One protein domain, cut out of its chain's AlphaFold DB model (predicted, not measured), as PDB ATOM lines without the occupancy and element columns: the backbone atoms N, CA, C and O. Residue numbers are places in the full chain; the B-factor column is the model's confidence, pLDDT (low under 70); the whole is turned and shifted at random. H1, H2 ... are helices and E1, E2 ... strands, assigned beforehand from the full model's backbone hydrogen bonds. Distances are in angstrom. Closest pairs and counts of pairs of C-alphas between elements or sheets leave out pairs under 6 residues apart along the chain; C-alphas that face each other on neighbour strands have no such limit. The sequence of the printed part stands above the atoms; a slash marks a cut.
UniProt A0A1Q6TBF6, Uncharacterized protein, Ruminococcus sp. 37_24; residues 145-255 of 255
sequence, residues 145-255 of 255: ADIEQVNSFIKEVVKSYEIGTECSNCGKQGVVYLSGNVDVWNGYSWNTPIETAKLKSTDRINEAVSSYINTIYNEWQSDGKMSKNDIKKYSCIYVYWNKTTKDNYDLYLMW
ATOM      1  N   ALA A 145      11.293 128.445  86.691       91.56
ATOM      2  CA  ALA A 145      12.066 129.144  87.713       91.56
ATOM      3  C   ALA A 145      12.879 128.166  88.576       91.56
ATOM      4  O   ALA A 145      14.030 128.451  88.886       91.56
ATOM      5  N   ASP A 146      12.308 127.000  88.895       91.75
ATOM      6  CA  ASP A 146      13.010 125.954  89.648       91.75
ATOM      7  C   ASP A 146      14.189 125.391  88.836       91.75
ATOM      8  O   ASP A 146      15.280 125.215  89.370       91.75
ATOM      9  N   ILE A 147      14.004 125.182  87.523       92.19
ATOM     10  CA  ILE A 147      15.088 124.773  86.611       92.19
ATOM     11  C   ILE A 147      16.207 125.819  86.585       92.19
ATOM     12  O   ILE A 147      17.374 125.462  86.705       92.19
ATOM     13  N   GLU A 148      15.878 127.107  86.461       94.50
ATOM     14  CA  GLU A 148      16.893 128.170  86.430       94.50
ATOM     15  C   GLU A 148      17.653 128.292  87.760       94.50
ATOM     16  O   GLU A 148      18.866 128.520  87.767       94.50
ATOM     17  N   GLN A 149      16.962 128.084  88.885       96.00
ATOM     18  CA  GLN A 149      17.591 128.040  90.204       96.00
ATOM     19  C   GLN A 149      18.606 126.892  90.289       96.00
ATOM     20  O   GLN A 149      19.748 127.115  90.691       96.00
ATOM     21  N   VAL A 150      18.217 125.684  89.868       96.38
ATOM     22  CA  VAL A 150      19.120 124.522  89.857       96.38
ATOM     23  C   VAL A 150      20.274 124.730  88.870       96.38
ATOM     24  O   VAL A 150      21.412 124.422  89.198       96.38
ATOM     25  N   ASN A 151      20.029 125.316  87.696       96.62
ATOM     26  CA  ASN A 151      21.083 125.636  86.725       96.62
ATOM     27  C   ASN A 151      22.112 126.624  87.293       96.62
ATOM     28  O   ASN A 151      23.319 126.464  87.102       96.62
ATOM     29  N   SER A 152      21.645 127.647  88.008       97.06
ATOM     30  CA  SER A 152      22.527 128.596  88.692       97.06
ATOM     31  C   SER A 152      23.374 127.883  89.746       97.06
ATOM     32  O   SER A 152      24.591 128.043  89.760       97.06
ATOM     33  N   PHE A 153      22.751 127.006  90.537       98.19
ATOM     34  CA  PHE A 153      23.446 126.189  91.527       98.19
ATOM     35  C   PHE A 153      24.490 125.251  90.896       98.19
ATOM     36  O   PHE A 153      25.629 125.210  91.355       98.19
ATOM     37  N   ILE A 154      24.162 124.556  89.798       98.06
ATOM     38  CA  ILE A 154      25.116 123.700  89.069       98.06
ATOM     39  C   ILE A 154      26.349 124.509  88.654       98.06
ATOM     40  O   ILE A 154      27.469 124.060  88.878       98.06
ATOM     41  N   LYS A 155      26.166 125.711  88.090       96.88
ATOM     42  CA  LYS A 155      27.293 126.577  87.696       96.88
ATOM     43  C   LYS A 155      28.178 126.936  88.888       96.88
ATOM     44  O   LYS A 155      29.399 126.909  88.758       96.88
ATOM     45  N   GLU A 156      27.583 127.270  90.031       97.56
ATOM     46  CA  GLU A 156      28.329 127.599  91.250       97.56
ATOM     47  C   GLU A 156      29.135 126.405  91.768       97.56
ATOM     48  O   GLU A 156      30.316 126.561  92.081       97.56
ATOM     49  N   VAL A 157      28.532 125.212  91.795       98.00
ATOM     50  CA  VAL A 157      29.218 123.988  92.226       98.00
ATOM     51  C   VAL A 157      30.330 123.616  91.248       98.00
ATOM     52  O   VAL A 157      31.464 123.438  91.667       98.00
ATOM     53  N   VAL A 158      30.068 123.559  89.940       97.81
ATOM     54  CA  VAL A 158      31.102 123.230  88.938       97.81
ATOM     55  C   VAL A 158      32.282 124.206  89.022       97.81
ATOM     56  O   VAL A 158      33.442 123.788  89.004       97.81
ATOM     57  N   LYS A 159      31.997 125.499  89.211       96.38
ATOM     58  CA  LYS A 159      33.024 126.527  89.393       96.38
ATOM     59  C   LYS A 159      33.822 126.357  90.688       96.38
ATOM     60  O   LYS A 159      35.015 126.655  90.676       96.38
ATOM     61  N   SER A 160      33.219 125.893  91.785       97.19
ATOM     62  CA  SER A 160      33.937 125.690  93.055       97.19
ATOM     63  C   SER A 160      34.973 124.560  92.985       97.19
ATOM     64  O   SER A 160      35.965 124.605  93.710       97.19
ATOM     65  N   TYR A 161      34.799 123.615  92.057       96.31
ATOM     66  CA  TYR A 161      35.791 122.593  91.699       96.31
ATOM     67  C   TYR A 161      36.777 123.040  90.601       96.31
ATOM     68  O   TYR A 161      37.599 122.242  90.150       96.31
ATOM     69  N   GLU A 162      36.692 124.295  90.145       96.38
ATOM     70  CA  GLU A 162      37.461 124.881  89.034       96.38
ATOM     71  C   GLU A 162      37.303 124.173  87.675       96.38
ATOM     72  O   GLU A 162      38.034 124.483  86.730       96.38
ATOM     73  N   ILE A 163      36.324 123.274  87.540       96.44
ATOM     74  CA  ILE A 163      36.093 122.479  86.330       96.44
ATOM     75  C   ILE A 163      35.859 123.406  85.139       96.44
ATOM     76  O   ILE A 163      34.997 124.284  85.184       96.44
ATOM     77  N   GLY A 164      36.637 123.217  84.072       96.00
ATOM     78  CA  GLY A 164      36.442 123.905  82.797       96.00
ATOM     79  C   GLY A 164      36.458 125.438  82.857       96.00
ATOM     80  O   GLY A 164      35.957 126.096  81.943       96.00
ATOM     81  N   THR A 165      37.025 126.036  83.906       94.75
ATOM     82  CA  THR A 165      37.122 127.503  84.031       94.75
ATOM     83  C   THR A 165      38.102 128.121  83.024       94.75
ATOM     84  O   THR A 165      38.016 129.312  82.730       94.75
ATOM     85  N   GLU A 166      38.982 127.309  82.429       94.81
ATOM     86  CA  GLU A 166      39.883 127.690  81.328       94.81
ATOM     87  C   GLU A 166      39.515 127.021  79.993       94.81
ATOM     88  O   GLU A 166      40.122 127.303  78.960       94.81
ATOM     89  N   CYS A 167      38.487 126.174  79.987       93.44
ATOM     90  CA  CYS A 167      38.029 125.454  78.806       93.44
ATOM     91  C   CYS A 167      37.279 126.384  77.842       93.44
ATOM     92  O   CYS A 167      36.177 126.872  78.120       93.44
ATOM     93  N   SER A 168      37.870 126.608  76.665       88.69
ATOM     94  CA  SER A 168      37.266 127.395  75.583       88.69
ATOM     95  C   SER A 168      35.971 126.770  75.069       88.69
ATOM     96  O   SER A 168      35.012 127.483  74.779       88.69
ATOM     97  N   ASN A 169      35.925 125.438  75.015       87.50
ATOM     98  CA  ASN A 169      34.813 124.681  74.437       87.50
ATOM     99  C   ASN A 169      33.580 124.636  75.347       87.50
ATOM    100  O   ASN A 169      32.483 124.343  74.884       87.50
ATOM    101  N   CYS A 170      33.743 124.980  76.623       88.31
ATOM    102  CA  CYS A 170      32.673 125.043  77.610       88.31
ATOM    103  C   CYS A 170      32.468 126.454  78.171       88.31
ATOM    104  O   CYS A 170      32.072 126.652  79.321       88.31
ATOM    105  N   GLY A 171      32.748 127.456  77.328       81.19
ATOM    106  CA  GLY A 171      32.422 128.856  77.587       81.19
ATOM    107  C   GLY A 171      33.123 129.444  78.812       81.19
ATOM    108  O   GLY A 171      32.634 130.432  79.357       81.19
ATOM    109  N   LYS A 172      34.233 128.836  79.266       83.62
ATOM    110  CA  LYS A 172      34.962 129.192  80.501       83.62
ATOM    111  C   LYS A 172      34.110 129.134  81.777       83.62
ATOM    112  O   LYS A 172      34.442 129.756  82.785       83.62
ATOM    113  N   GLN A 173      32.987 128.419  81.729       88.19
ATOM    114  CA  GLN A 173      32.100 128.195  82.874       88.19
ATOM    115  C   GLN A 173      32.084 126.726  83.305       88.19
ATOM    116  O   GLN A 173      31.461 126.409  84.313       88.19
ATOM    117  N   GLY A 174      32.720 125.836  82.534       93.12
ATOM    118  CA  GLY A 174      32.740 124.397  82.793       93.12
ATOM    119  C   GLY A 174      31.407 123.687  82.589       93.12
ATOM    120  O   GLY A 174      31.338 122.483  82.806       93.12
ATOM    121  N   VAL A 175      30.354 124.396  82.169       95.81
ATOM    122  CA  VAL A 175      28.998 123.855  82.028       95.81
ATOM    123  C   VAL A 175      28.462 124.111  80.627       95.81
ATOM    124  O   VAL A 175      28.482 125.246  80.148       95.81
ATOM    125  N   VAL A 176      27.917 123.072  79.997       94.81
ATOM    126  CA  VAL A 176      27.260 123.148  78.687       94.81
ATOM    127  C   VAL A 176      25.832 122.621  78.806       94.81
ATOM    128  O   VAL A 176      25.618 121.453  79.111       94.81
ATOM    129  N   TYR A 177      24.841 123.473  78.553       93.69
ATOM    130  CA  TYR A 177      23.432 123.078  78.584       93.69
ATOM    131  C   TYR A 177      23.004 122.528  77.230       93.69
ATOM    132  O   TYR A 177      22.982 123.254  76.235       93.69
ATOM    133  N   LEU A 178      22.641 121.250  77.200       91.81
ATOM    134  CA  LEU A 178      22.156 120.590  76.000       91.81
ATOM    135  C   LEU A 178      20.652 120.830  75.823       91.81
ATOM    136  O   LEU A 178      19.892 120.941  76.788       91.81
ATOM    137  N   SER A 179      20.213 120.899  74.568       87.00
ATOM    138  CA  SER A 179      18.807 121.083  74.206       87.00
ATOM    139  C   SER A 179      18.418 120.168  73.046       87.00
ATOM    140  O   SER A 179      19.278 119.685  72.314       87.00
ATOM    141  N   GLY A 180      17.117 119.922  72.884       83.62
ATOM    142  CA  GLY A 180      16.599 118.988  71.883       83.62
ATOM    143  C   GLY A 180      16.634 117.530  72.349       83.62
ATOM    144  O   GLY A 180      16.627 117.247  73.549       83.62
ATOM    145  N   ASN A 181      16.620 116.605  71.390       79.38
ATOM    146  CA  ASN A 181      16.746 115.176  71.664       79.38
ATOM    147  C   ASN A 181      18.230 114.837  71.809       79.38
ATOM    148  O   ASN A 181      18.952 114.806  70.814       79.38
ATOM    149  N   VAL A 182      18.670 114.610  73.043       83.25
ATOM    150  CA  VAL A 182      20.028 114.154  73.349       83.25
ATOM    151  C   VAL A 182      19.981 112.643  73.528       83.25
ATOM    152  O   VAL A 182      19.237 112.146  74.375       83.25
ATOM    153  N   ASP A 183      20.764 111.912  72.738       82.12
ATOM    154  CA  ASP A 183      20.980 110.487  72.973       82.12
ATOM    155  C   ASP A 183      22.011 110.317  74.091       82.12
ATOM    156  O   ASP A 183      23.216 110.283  73.857       82.12
ATOM    157  N   VAL A 184      21.525 110.254  75.332       74.88
ATOM    158  CA  VAL A 184      22.376 110.112  76.524       74.88
ATOM    159  C   VAL A 184      23.157 108.794  76.556       74.88
ATOM    160  O   VAL A 184      24.083 108.656  77.347       74.88
ATOM    161  N   TRP A 185      22.814 107.833  75.694       76.25
ATOM    162  CA  TRP A 185      23.482 106.536  75.609       76.25
ATOM    163  C   TRP A 185      24.689 106.541  74.675       76.25
ATOM    164  O   TRP A 185      25.432 105.560  74.653       76.25
ATOM    165  N   ASN A 186      24.897 107.617  73.912       78.12
ATOM    166  CA  ASN A 186      25.958 107.683  72.923       78.12
ATOM    167  C   ASN A 186      26.913 108.851  73.193       78.12
ATOM    168  O   ASN A 186      26.518 110.015  73.188       78.12
ATOM    169  N   GLY A 187      28.194 108.529  73.384       75.50
ATOM    170  CA  GLY A 187      29.282 109.511  73.384       75.50
ATOM    171  C   GLY A 187      29.536 110.263  74.694       75.50
ATOM    172  O   GLY A 187      30.428 111.104  74.708       75.50
ATOM    173  N   TYR A 188      28.819 109.954  75.779       81.69
ATOM    174  CA  TYR A 188      29.031 110.579  77.088       81.69
ATOM    175  C   TYR A 188      29.032 109.556  78.224       81.69
ATOM    176  O   TYR A 188      28.265 108.589  78.197       81.69
ATOM    177  N   SER A 189      29.836 109.810  79.255       86.38
ATOM    178  CA  SER A 189      29.658 109.200  80.577       86.38
ATOM    179  C   SER A 189      28.566 109.964  81.323       86.38
ATOM    180  O   SER A 189      28.384 111.159  81.099       86.38
ATOM    181  N   TRP A 190      27.794 109.299  82.180       87.19
ATOM    182  CA  TRP A 190      26.717 109.950  82.931       87.19
ATOM    183  C   TRP A 190      26.369 109.179  84.206       87.19
ATOM    184  O   TRP A 190      26.463 107.952  84.261       87.19
ATOM    185  N   ASN A 191      25.931 109.900  85.241       87.88
ATOM    186  CA  ASN A 191      25.325 109.295  86.429       87.88
ATOM    187  C   ASN A 191      23.862 108.954  86.149       87.88
ATOM    188  O   ASN A 191      23.218 109.639  85.361       87.88
ATOM    189  N   THR A 192      23.296 107.988  86.878       91.06
ATOM    190  CA  THR A 192      21.840 107.739  86.899       91.06
ATOM    191  C   THR A 192      21.049 109.054  86.976       91.06
ATOM    192  O   THR A 192      21.434 109.915  87.758       91.06
ATOM    193  N   PRO A 193      19.957 109.252  86.215       92.69
ATOM    194  CA  PRO A 193      19.244 110.524  86.215       92.69
ATOM    195  C   PRO A 193      18.753 110.936  87.600       92.69
ATOM    196  O   PRO A 193      18.213 110.137  88.369       92.69
ATOM    197  N   ILE A 194      18.845 112.235  87.870       93.12
ATOM    198  CA  ILE A 194      18.209 112.861  89.023       93.12
ATOM    199  C   ILE A 194      16.724 113.050  88.692       93.12
ATOM    200  O   ILE A 194      16.317 114.001  88.019       93.12
ATOM    201  N   GLU A 195      15.901 112.123  89.176       91.19
ATOM    202  CA  GLU A 195      14.451 112.124  88.966       91.19
ATOM    203  C   GLU A 195      13.760 113.198  89.827       91.19
ATOM    204  O   GLU A 195      13.367 112.963  90.981       91.19
ATOM    205  N   THR A 196      13.565 114.401  89.276       87.06
ATOM    206  CA  THR A 196      13.035 115.543  90.050       87.06
ATOM    207  C   THR A 196      11.646 115.285  90.636       87.06
ATOM    208  O   THR A 196      11.333 115.740  91.741       87.06
ATOM    209  N   ALA A 197      10.836 114.463  89.960       84.56
ATOM    210  CA  ALA A 197       9.512 114.055  90.421       84.56
ATOM    211  C   ALA A 197       9.546 113.298  91.765       84.56
ATOM    212  O   ALA A 197       8.615 113.414  92.576       84.56
ATOM    213  N   LYS A 198      10.622 112.537  92.024       86.00
ATOM    214  CA  LYS A 198      10.842 111.813  93.289       86.00
ATOM    215  C   LYS A 198      11.372 112.731  94.391       86.00
ATOM    216  O   LYS A 198      11.028 112.541  95.564       86.00
ATOM    217  N   LEU A 199      12.180 113.727  94.030       84.94
ATOM    218  CA  LEU A 199      12.823 114.632  94.985       84.94
ATOM    219  C   LEU A 199      11.900 115.763  95.463       84.94
ATOM    220  O   LEU A 199      11.909 116.079  96.652       84.94
ATOM    221  N   LYS A 200      11.001 116.262  94.608       79.94
ATOM    222  CA  LYS A 200       9.899 117.191  94.951       79.94
ATOM    223  C   LYS A 200      10.303 118.583  95.477       79.94
ATOM    224  O   LYS A 200       9.401 119.361  95.779       79.94
ATOM    225  N   SER A 201      11.593 118.912  95.589       87.88
ATOM    226  CA  SER A 201      12.093 120.253  95.937       87.88
ATOM    227  C   SER A 201      13.458 120.525  95.304       87.88
ATOM    228  O   SER A 201      14.208 119.589  95.024       87.88
ATOM    229  N   THR A 202      13.779 121.806  95.095       91.38
ATOM    230  CA  THR A 202      15.072 122.254  94.553       91.38
ATOM    231  C   THR A 202      16.226 121.955  95.505       91.38
ATOM    232  O   THR A 202      17.256 121.490  95.042       91.38
ATOM    233  N   ASP A 203      16.035 122.073  96.821       93.38
ATOM    234  CA  ASP A 203      17.080 121.749  97.808       93.38
ATOM    235  C   ASP A 203      17.565 120.297  97.700       93.38
ATOM    236  O   ASP A 203      18.762 120.038  97.623       93.38
ATOM    237  N   ARG A 204      16.638 119.336  97.593       94.31
ATOM    238  CA  ARG A 204      16.991 117.914  97.447       94.31
ATOM    239  C   ARG A 204      17.653 117.616  96.104       94.31
ATOM    240  O   ARG A 204      18.467 116.703  96.004       94.31
ATOM    241  N   ILE A 205      17.286 118.366  95.065       94.56
ATOM    242  CA  ILE A 205      17.945 118.280  93.760       94.56
ATOM    243  C   ILE A 205      19.366 118.841  93.864       94.56
ATOM    244  O   ILE A 205      20.288 118.206  93.370       94.56
ATOM    245  N   ASN A 206      19.564 119.959  94.561       96.88
ATOM    246  CA  ASN A 206      20.876 120.569  94.787       96.88
ATOM    247  C   ASN A 206      21.806 119.655  95.604       96.88
ATOM    248  O   ASN A 206      22.988 119.527  95.281       96.88
ATOM    249  N   GLU A 207      21.282 118.959  96.616       96.88
ATOM    250  CA  GLU A 207      22.024 117.926  97.355       96.88
ATOM    251  C   GLU A 207      22.494 116.796  96.422       96.88
ATOM    252  O   GLU A 207      23.675 116.437  96.425       96.88
ATOM    253  N   ALA A 208      21.599 116.280  95.570       96.56
ATOM    254  CA  ALA A 208      21.934 115.241  94.595       96.56
ATOM    255  C   ALA A 208      22.962 115.729  93.559       96.56
ATOM    256  O   ALA A 208      23.950 115.043  93.301       96.56
ATOM    257  N   VAL A 209      22.781 116.940  93.022       97.88
ATOM    258  CA  VAL A 209      23.722 117.595  92.100       97.88
ATOM    259  C   VAL A 209      25.110 117.712  92.727       97.88
ATOM    260  O   VAL A 209      26.098 117.358  92.091       97.88
ATOM    261  N   SER A 210      25.192 118.161  93.982       98.00
ATOM    262  CA  SER A 210      26.469 118.307  94.693       98.00
ATOM    263  C   SER A 210      27.176 116.965  94.854       98.00
ATOM    264  O   SER A 210      28.375 116.856  94.602       98.00
ATOM    265  N   SER A 211      26.422 115.933  95.243       97.31
ATOM    266  CA  SER A 211      26.936 114.571  95.383       97.31
ATOM    267  C   SER A 211      27.459 114.020  94.053       97.31
ATOM    268  O   SER A 211      28.538 113.425  94.015       97.31
ATOM    269  N   TYR A 212      26.741 114.259  92.955       97.25
ATOM    270  CA  TYR A 212      27.124 113.756  91.637       97.25
ATOM    271  C   TYR A 212      28.331 114.497  91.073       97.25
ATOM    272  O   TYR A 212      29.282 113.842  90.669       97.25
ATOM    273  N   ILE A 213      28.375 115.832  91.144       97.25
ATOM    274  CA  ILE A 213      29.557 116.594  90.703       97.25
ATOM    275  C   ILE A 213      30.799 116.186  91.505       97.25
ATOM    276  O   ILE A 213      31.863 116.006  90.921       97.25
ATOM    277  N   ASN A 214      30.666 115.968  92.818       96.06
ATOM    278  CA  ASN A 214      31.764 115.436  93.626       96.06
ATOM    279  C   ASN A 214      32.208 114.046  93.142       96.06
ATOM    280  O   ASN A 214      33.401 113.771  93.074       96.06
ATOM    281  N   THR A 215      31.264 113.171  92.791       94.25
ATOM    282  CA  THR A 215      31.573 111.834  92.263       94.25
ATOM    283  C   THR A 215      32.338 111.935  90.944       94.25
ATOM    284  O   THR A 215      33.436 111.400  90.856       94.25
ATOM    285  N   ILE A 216      31.836 112.717  89.984       94.81
ATOM    286  CA  ILE A 216      32.480 112.962  88.681       94.81
ATOM    287  C   ILE A 216      33.900 113.509  88.861       94.81
ATOM    288  O   ILE A 216      34.862 113.004  88.283       94.81
ATOM    289  N   TYR A 217      34.045 114.532  89.705       95.25
ATOM    290  CA  TYR A 217      35.337 115.157  89.968       95.25
ATOM    291  C   TYR A 217      36.335 114.180  90.597       95.25
ATOM    292  O   TYR A 217      37.520 114.181  90.251       95.25
ATOM    293  N   ASN A 218      35.862 113.331  91.510       92.69
ATOM    294  CA  ASN A 218      36.699 112.309  92.118       92.69
ATOM    295  C   ASN A 218      37.050 111.202  91.131       92.69
ATOM    296  O   ASN A 218      38.197 110.795  91.149       92.69
ATOM    297  N   GLU A 219      36.151 110.777  90.241       91.50
ATOM    298  CA  GLU A 219      36.464 109.796  89.190       91.50
ATOM    299  C   GLU A 219      37.570 110.288  88.243       91.50
ATOM    300  O   GLU A 219      38.470 109.530  87.873       91.50
ATOM    301  N   TRP A 220      37.565 111.575  87.884       92.88
ATOM    302  CA  TRP A 220      38.646 112.161  87.085       92.88
ATOM    303  C   TRP A 220      39.999 112.152  87.804       92.88
ATOM    304  O   TRP A 220      41.030 111.913  87.169       92.88
ATOM    305  N   GLN A 221      40.007 112.401  89.117       90.06
ATOM    306  CA  GLN A 221      41.239 112.448  89.909       90.06
ATOM    307  C   GLN A 221      41.717 111.072  90.399       90.06
ATOM    308  O   GLN A 221      42.924 110.834  90.443       90.06
ATOM    309  N   SER A 222      40.807 110.179  90.798       80.75
ATOM    310  CA  SER A 222      41.109 108.912  91.486       80.75
ATOM    311  C   SER A 222      41.871 107.943  90.605       80.75
ATOM    312  O   SER A 222      42.728 107.207  91.087       80.75
ATOM    313  N   ASP A 223      41.597 107.985  89.307       65.94
ATOM    314  CA  ASP A 223      42.180 107.058  88.346       65.94
ATOM    315  C   ASP A 223      43.505 107.584  87.772       65.94
ATOM    316  O   ASP A 223      44.038 107.015  86.820       65.94
ATOM    317  N   GLY A 224      44.013 108.716  88.282       62.44
ATOM    318  CA  GLY A 224      45.156 109.422  87.694       62.44
ATOM    319  C   GLY A 224      44.905 109.881  86.254       62.44
ATOM    320  O   GLY A 224      45.848 110.239  85.552       62.44
ATOM    321  N   LYS A 225      43.640 109.857  85.806       78.12
ATOM    322  CA  LYS A 225      43.232 110.170  84.433       78.12
ATOM    323  C   LYS A 225      43.470 111.635  84.097       78.12
ATOM    324  O   LYS A 225      43.803 111.939  82.956       78.12
ATOM    325  N   MET A 226      43.281 112.532  85.066       89.56
ATOM    326  CA  MET A 226      43.418 113.972  84.860       89.56
ATOM    327  C   MET A 226      44.009 114.659  86.091       89.56
ATOM    328  O   MET A 226      43.589 114.414  87.225       89.56
ATOM    329  N   SER A 227      44.953 115.576  85.877       92.94
ATOM    330  CA  SER A 227      45.374 116.498  86.931       92.94
ATOM    331  C   SER A 227      44.307 117.573  87.169       92.94
ATOM    332  O   SER A 227      43.471 117.848  86.307       92.94
ATOM    333  N   LYS A 228      44.370 118.275  88.310       93.12
ATOM    334  CA  LYS A 228      43.501 119.443  88.566       93.12
ATOM    335  C   LYS A 228      43.589 120.494  87.457       93.12
ATOM    336  O   LYS A 228      42.587 121.097  87.092       93.12
ATOM    337  N   ASN A 229      44.786 120.692  86.906       94.56
ATOM    338  CA  ASN A 229      45.012 121.629  85.814       94.56
ATOM    339  C   ASN A 229      44.377 121.144  84.499       94.56
ATOM    340  O   ASN A 229      43.839 121.958  83.754       94.56
ATOM    341  N   ASP A 230      44.375 119.836  84.236       94.56
ATOM    342  CA  ASP A 230      43.688 119.278  83.065       94.56
ATOM    343  C   ASP A 230      42.172 119.412  83.206       94.56
ATOM    344  O   ASP A 230      41.506 119.843  82.268       94.56
ATOM    345  N   ILE A 231      41.630 119.146  84.401       95.44
ATOM    346  CA  ILE A 231      40.202 119.341  84.700       95.44
ATOM    347  C   ILE A 231      39.796 120.804  84.473       95.44
ATOM    348  O   ILE A 231      38.749 121.100  83.892       95.44
ATOM    349  N   LYS A 232      40.656 121.745  84.872       95.38
ATOM    350  CA  LYS A 232      40.438 123.178  84.669       95.38
ATOM    351  C   LYS A 232      40.397 123.581  83.190       95.38
ATOM    352  O   LYS A 232      39.596 124.438  82.806       95.38
ATOM    353  N   LYS A 233      41.261 122.979  82.367       94.69
ATOM    354  CA  LYS A 233      41.483 123.360  80.963       94.69
ATOM    355  C   LYS A 233      40.614 122.614  79.961       94.69
ATOM    356  O   LYS A 233      40.297 123.182  78.919       94.69
ATOM    357  N   TYR A 234      40.245 121.369  80.251       92.62
ATOM    358  CA  TYR A 234      39.712 120.458  79.235       92.62
ATOM    359  C   TYR A 234      38.385 119.792  79.610       92.62
ATOM    360  O   TYR A 234      37.711 119.282  78.718       92.62
ATOM    361  N   SER A 235      37.968 119.819  80.879       93.69
ATOM    362  CA  SER A 235      36.732 119.150  81.300       93.69
ATOM    363  C   SER A 235      35.496 120.039  81.183       93.69
ATOM    364  O   SER A 235      35.533 121.231  81.484       93.69
ATOM    365  N   CYS A 236      34.377 119.418  80.809       94.62
ATOM    366  CA  CYS A 236      33.054 120.030  80.748       94.62
ATOM    367  C   CYS A 236      32.064 119.146  81.509       94.62
ATOM    368  O   CYS A 236      32.127 117.926  81.393       94.62
ATOM    369  N   ILE A 237      31.104 119.750  82.204       96.56
ATOM    370  CA  ILE A 237      29.876 119.068  82.612       96.56
ATOM    371  C   ILE A 237      28.779 119.450  81.624       96.56
ATOM    372  O   ILE A 237      28.405 120.620  81.496       96.56
ATOM    373  N   TYR A 238      28.245 118.457  80.930       95.31
ATOM    374  CA  TYR A 238      27.078 118.606  80.079       95.31
ATOM    375  C   TYR A 238      25.819 118.377  80.910       95.31
ATOM    376  O   TYR A 238      25.683 117.379  81.617       95.31
ATOM    377  N   VAL A 239      24.898 119.330  80.838       95.75
ATOM    378  CA  VAL A 239      23.657 119.326  81.609       95.75
ATOM    379  C   VAL A 239      22.497 119.153  80.652       95.75
ATOM    380  O   VAL A 239      22.299 119.975  79.753       95.75
ATOM    381  N   TYR A 240      21.700 118.111  80.871       94.94
ATOM    382  CA  TYR A 240      20.514 117.849  80.069       94.94
ATOM    383  C   TYR A 240      19.271 117.674  80.937       94.94
ATOM    384  O   TYR A 240      19.231 116.863  81.861       94.94
ATOM    385  N   TRP A 241      18.233 118.437  80.604       93.69
ATOM    386  CA  TRP A 241      16.918 118.350  81.225       93.69
ATOM    387  C   TRP A 241      15.968 117.602  80.293       93.69
ATOM    388  O   TRP A 241      15.416 118.185  79.357       93.69
ATOM    389  N   ASN A 242      15.747 116.318  80.563       91.56
ATOM    390  CA  ASN A 242      14.805 115.509  79.801       91.56
ATOM    391  C   ASN A 242      13.390 115.689  80.352       91.56
ATOM    392  O   ASN A 242      13.126 115.419  81.523       91.56
ATOM    393  N   LYS A 243      12.451 116.116  79.511       89.06
ATOM    394  CA  LYS A 243      11.054 116.258  79.914       89.06
ATOM    395  C   LYS A 243      10.347 114.902  79.867       89.06
ATOM    396  O   LYS A 243       9.991 114.430  78.795       89.06
ATOM    397  N   THR A 244      10.072 114.311  81.028       85.50
ATOM    398  CA  THR A 244       9.415 112.993  81.116       85.50
ATOM    399  C   THR A 244       7.894 113.079  81.050       85.50
ATOM    400  O   THR A 244       7.233 112.215  80.482       85.50
ATOM    401  N   THR A 245       7.309 114.140  81.609       83.06
ATOM    402  CA  THR A 245       5.866 114.423  81.511       83.06
ATOM    403  C   THR A 245       5.635 115.931  81.406       83.06
ATOM    404  O   THR A 245       6.586 116.708  81.406       83.06
ATOM    405  N   LYS A 246       4.376 116.390  81.340       76.88
ATOM    406  CA  LYS A 246       4.041 117.827  81.251       76.88
ATOM    407  C   LYS A 246       4.754 118.681  82.314       76.88
ATOM    408  O   LYS A 246       5.161 119.797  81.988       76.88
ATOM    409  N   ASP A 247       4.925 118.107  83.502       77.12
ATOM    410  CA  ASP A 247       5.290 118.780  84.747       77.12
ATOM    411  C   ASP A 247       6.548 118.191  85.421       77.12
ATOM    412  O   ASP A 247       6.951 118.674  86.477       77.12
ATOM    413  N   ASN A 248       7.165 117.157  84.833       84.75
ATOM    414  CA  ASN A 248       8.320 116.464  85.411       84.75
ATOM    415  C   ASN A 248       9.495 116.434  84.444       84.75
ATOM    416  O   ASN A 248       9.313 116.279  83.231       84.75
ATOM    417  N   TYR A 249      10.686 116.512  85.026       89.62
ATOM    418  CA  TYR A 249      11.947 116.433  84.316       89.62
ATOM    419  C   TYR A 249      12.892 115.451  85.004       89.62
ATOM    420  O   TYR A 249      12.893 115.345  86.231       89.62
ATOM    421  N   ASP A 250      13.727 114.798  84.217       92.38
ATOM    422  CA  ASP A 250      14.907 114.103  84.708       92.38
ATOM    423  C   ASP A 250      16.127 114.943  84.345       92.38
ATOM    424  O   ASP A 250      16.247 115.426  83.214       92.38
ATOM    425  N   LEU A 251      17.005 115.150  85.320       94.62
ATOM    426  CA  LEU A 251      18.247 115.891  85.140       94.62
ATOM    427  C   LEU A 251      19.405 114.906  84.977       94.62
ATOM    428  O   LEU A 251      19.649 114.074  85.851       94.62
ATOM    429  N   TYR A 252      20.124 115.039  83.871       95.44
ATOM    430  CA  TYR A 252      21.330 114.284  83.562       95.44
ATOM    431  C   TYR A 252      22.543 115.205  83.681       95.44
ATOM    432  O   TYR A 252      22.544 116.315  83.137       95.44
ATOM    433  N   LEU A 253      23.567 114.723  84.386       96.00
ATOM    434  CA  LEU A 253      24.908 115.297  84.408       96.00
ATOM    435  C   LEU A 253      25.824 114.322  83.671       96.00
ATOM    436  O   LEU A 253      25.858 113.139  84.015       96.00
ATOM    437  N   MET A 254      26.489 114.812  82.630       94.19
ATOM    438  CA  MET A 254      27.225 113.990  81.672       94.19
ATOM    439  C   MET A 254      28.626 114.570  81.444       94.19
ATOM    440  O   MET A 254      28.800 115.789  81.549       94.19
ATOM    441  N   TRP A 255      29.612 113.721  81.159       92.06
ATOM    442  CA  TRP A 255      31.018 114.108  81.027       92.06
ATOM    443  C   TRP A 255      31.869 113.141  80.199       92.06
ATOM    444  O   TRP A 255      31.423 112.000  79.937       92.06
TER     445      TRP A 255
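Overview. This is residues 145 to 255 of the 255 residues of an uncharacterized protein of Ruminococcus sp. 37_24 (UniProt A0A1Q6TBF6). Two long helices, H1 and H3, lie side by side over one face of a small three-stranded sheet, making two layers, and a short helix, H4, sits beyond the end of the sheet where E2 begins. A long loop, residues 179 to 195, swings out on the side of the sheet away from these two helices and comes back to the edge at E3, where residues 194 to 195 pair with residues 250 to 251. The printed part has 111 residues, with four named helices and three named strands in the order H1 E1 H2 H3 H4 E2 E3; the sheet is mixed, in the order E1 E2 E3, and the class is mixed, helices and strands. The whole is compact, with a radius of gyration of the C-alphas of 13.6 A and spans of 41 by 28 by 25 A.

Arrangement. H1, residues 145 to 160, is on the sheet of E1, residues 175 to 178, E2, residues 237 to 243, and E3, residues 249 to 254. Its height over the sheet is 9.8 A, and it runs along the strands over E2, at 14 degrees to it on the local plane. E1 and E2 are parallel, with N 176 and O 237 2.9 A apart, within hydrogen-bond range. They belong to a strand-helix-strand unit, two parallel neighbour strands with H2, residues 196 to 199, H3, residues 202 to 222, and H4, residues 228 to 234, between them. H2 only grazes the sheet, with residues 196 to 198. H3 is on the sheet, and it touches H1 at a shallow tilt of 29 degrees, the same way; their closest C-alphas, those of Asp 146 and Thr 202, are 6.5 A apart. H4 is not on the sheet; it is close to H3 but not clearly touching, about perpendicular at 77 degrees, with the closest C-alphas, those of Gln 221 and Lys 228, 7.5 A apart. E2 and E3 form an antiparallel hairpin, with N 240 and O 252 3.0 A apart. In H1, H3 and H4 every O i to N i+4 pair is within hydrogen-bond range; H2 is too short for such a pair.

Along the chain. H1 begins at C-alpha 145 (12.066, 129.144, 87.713) and is 22.8 A long. H3 begins at C-alpha 202 (15.072, 122.254, 94.553) and is 29.4 A long. E1 measures 9.7 A, H2 5.0 A, H4 10.1 A and E2 19.2 A. E3, 15.7 A long, ends at C-alpha 254 (27.225, 113.990, 81.672).

Size, cuts and confidence. The two C-alphas farthest apart, those of Gly 224 and Lys 246, are 42.5 A apart. The printed part has no cut. The links H1 to E1 and E1 to H2 are long, with 14 and 17 residues. The mean pLDDT of the printed part is 90.7, and residues 223 to 224 are under 70.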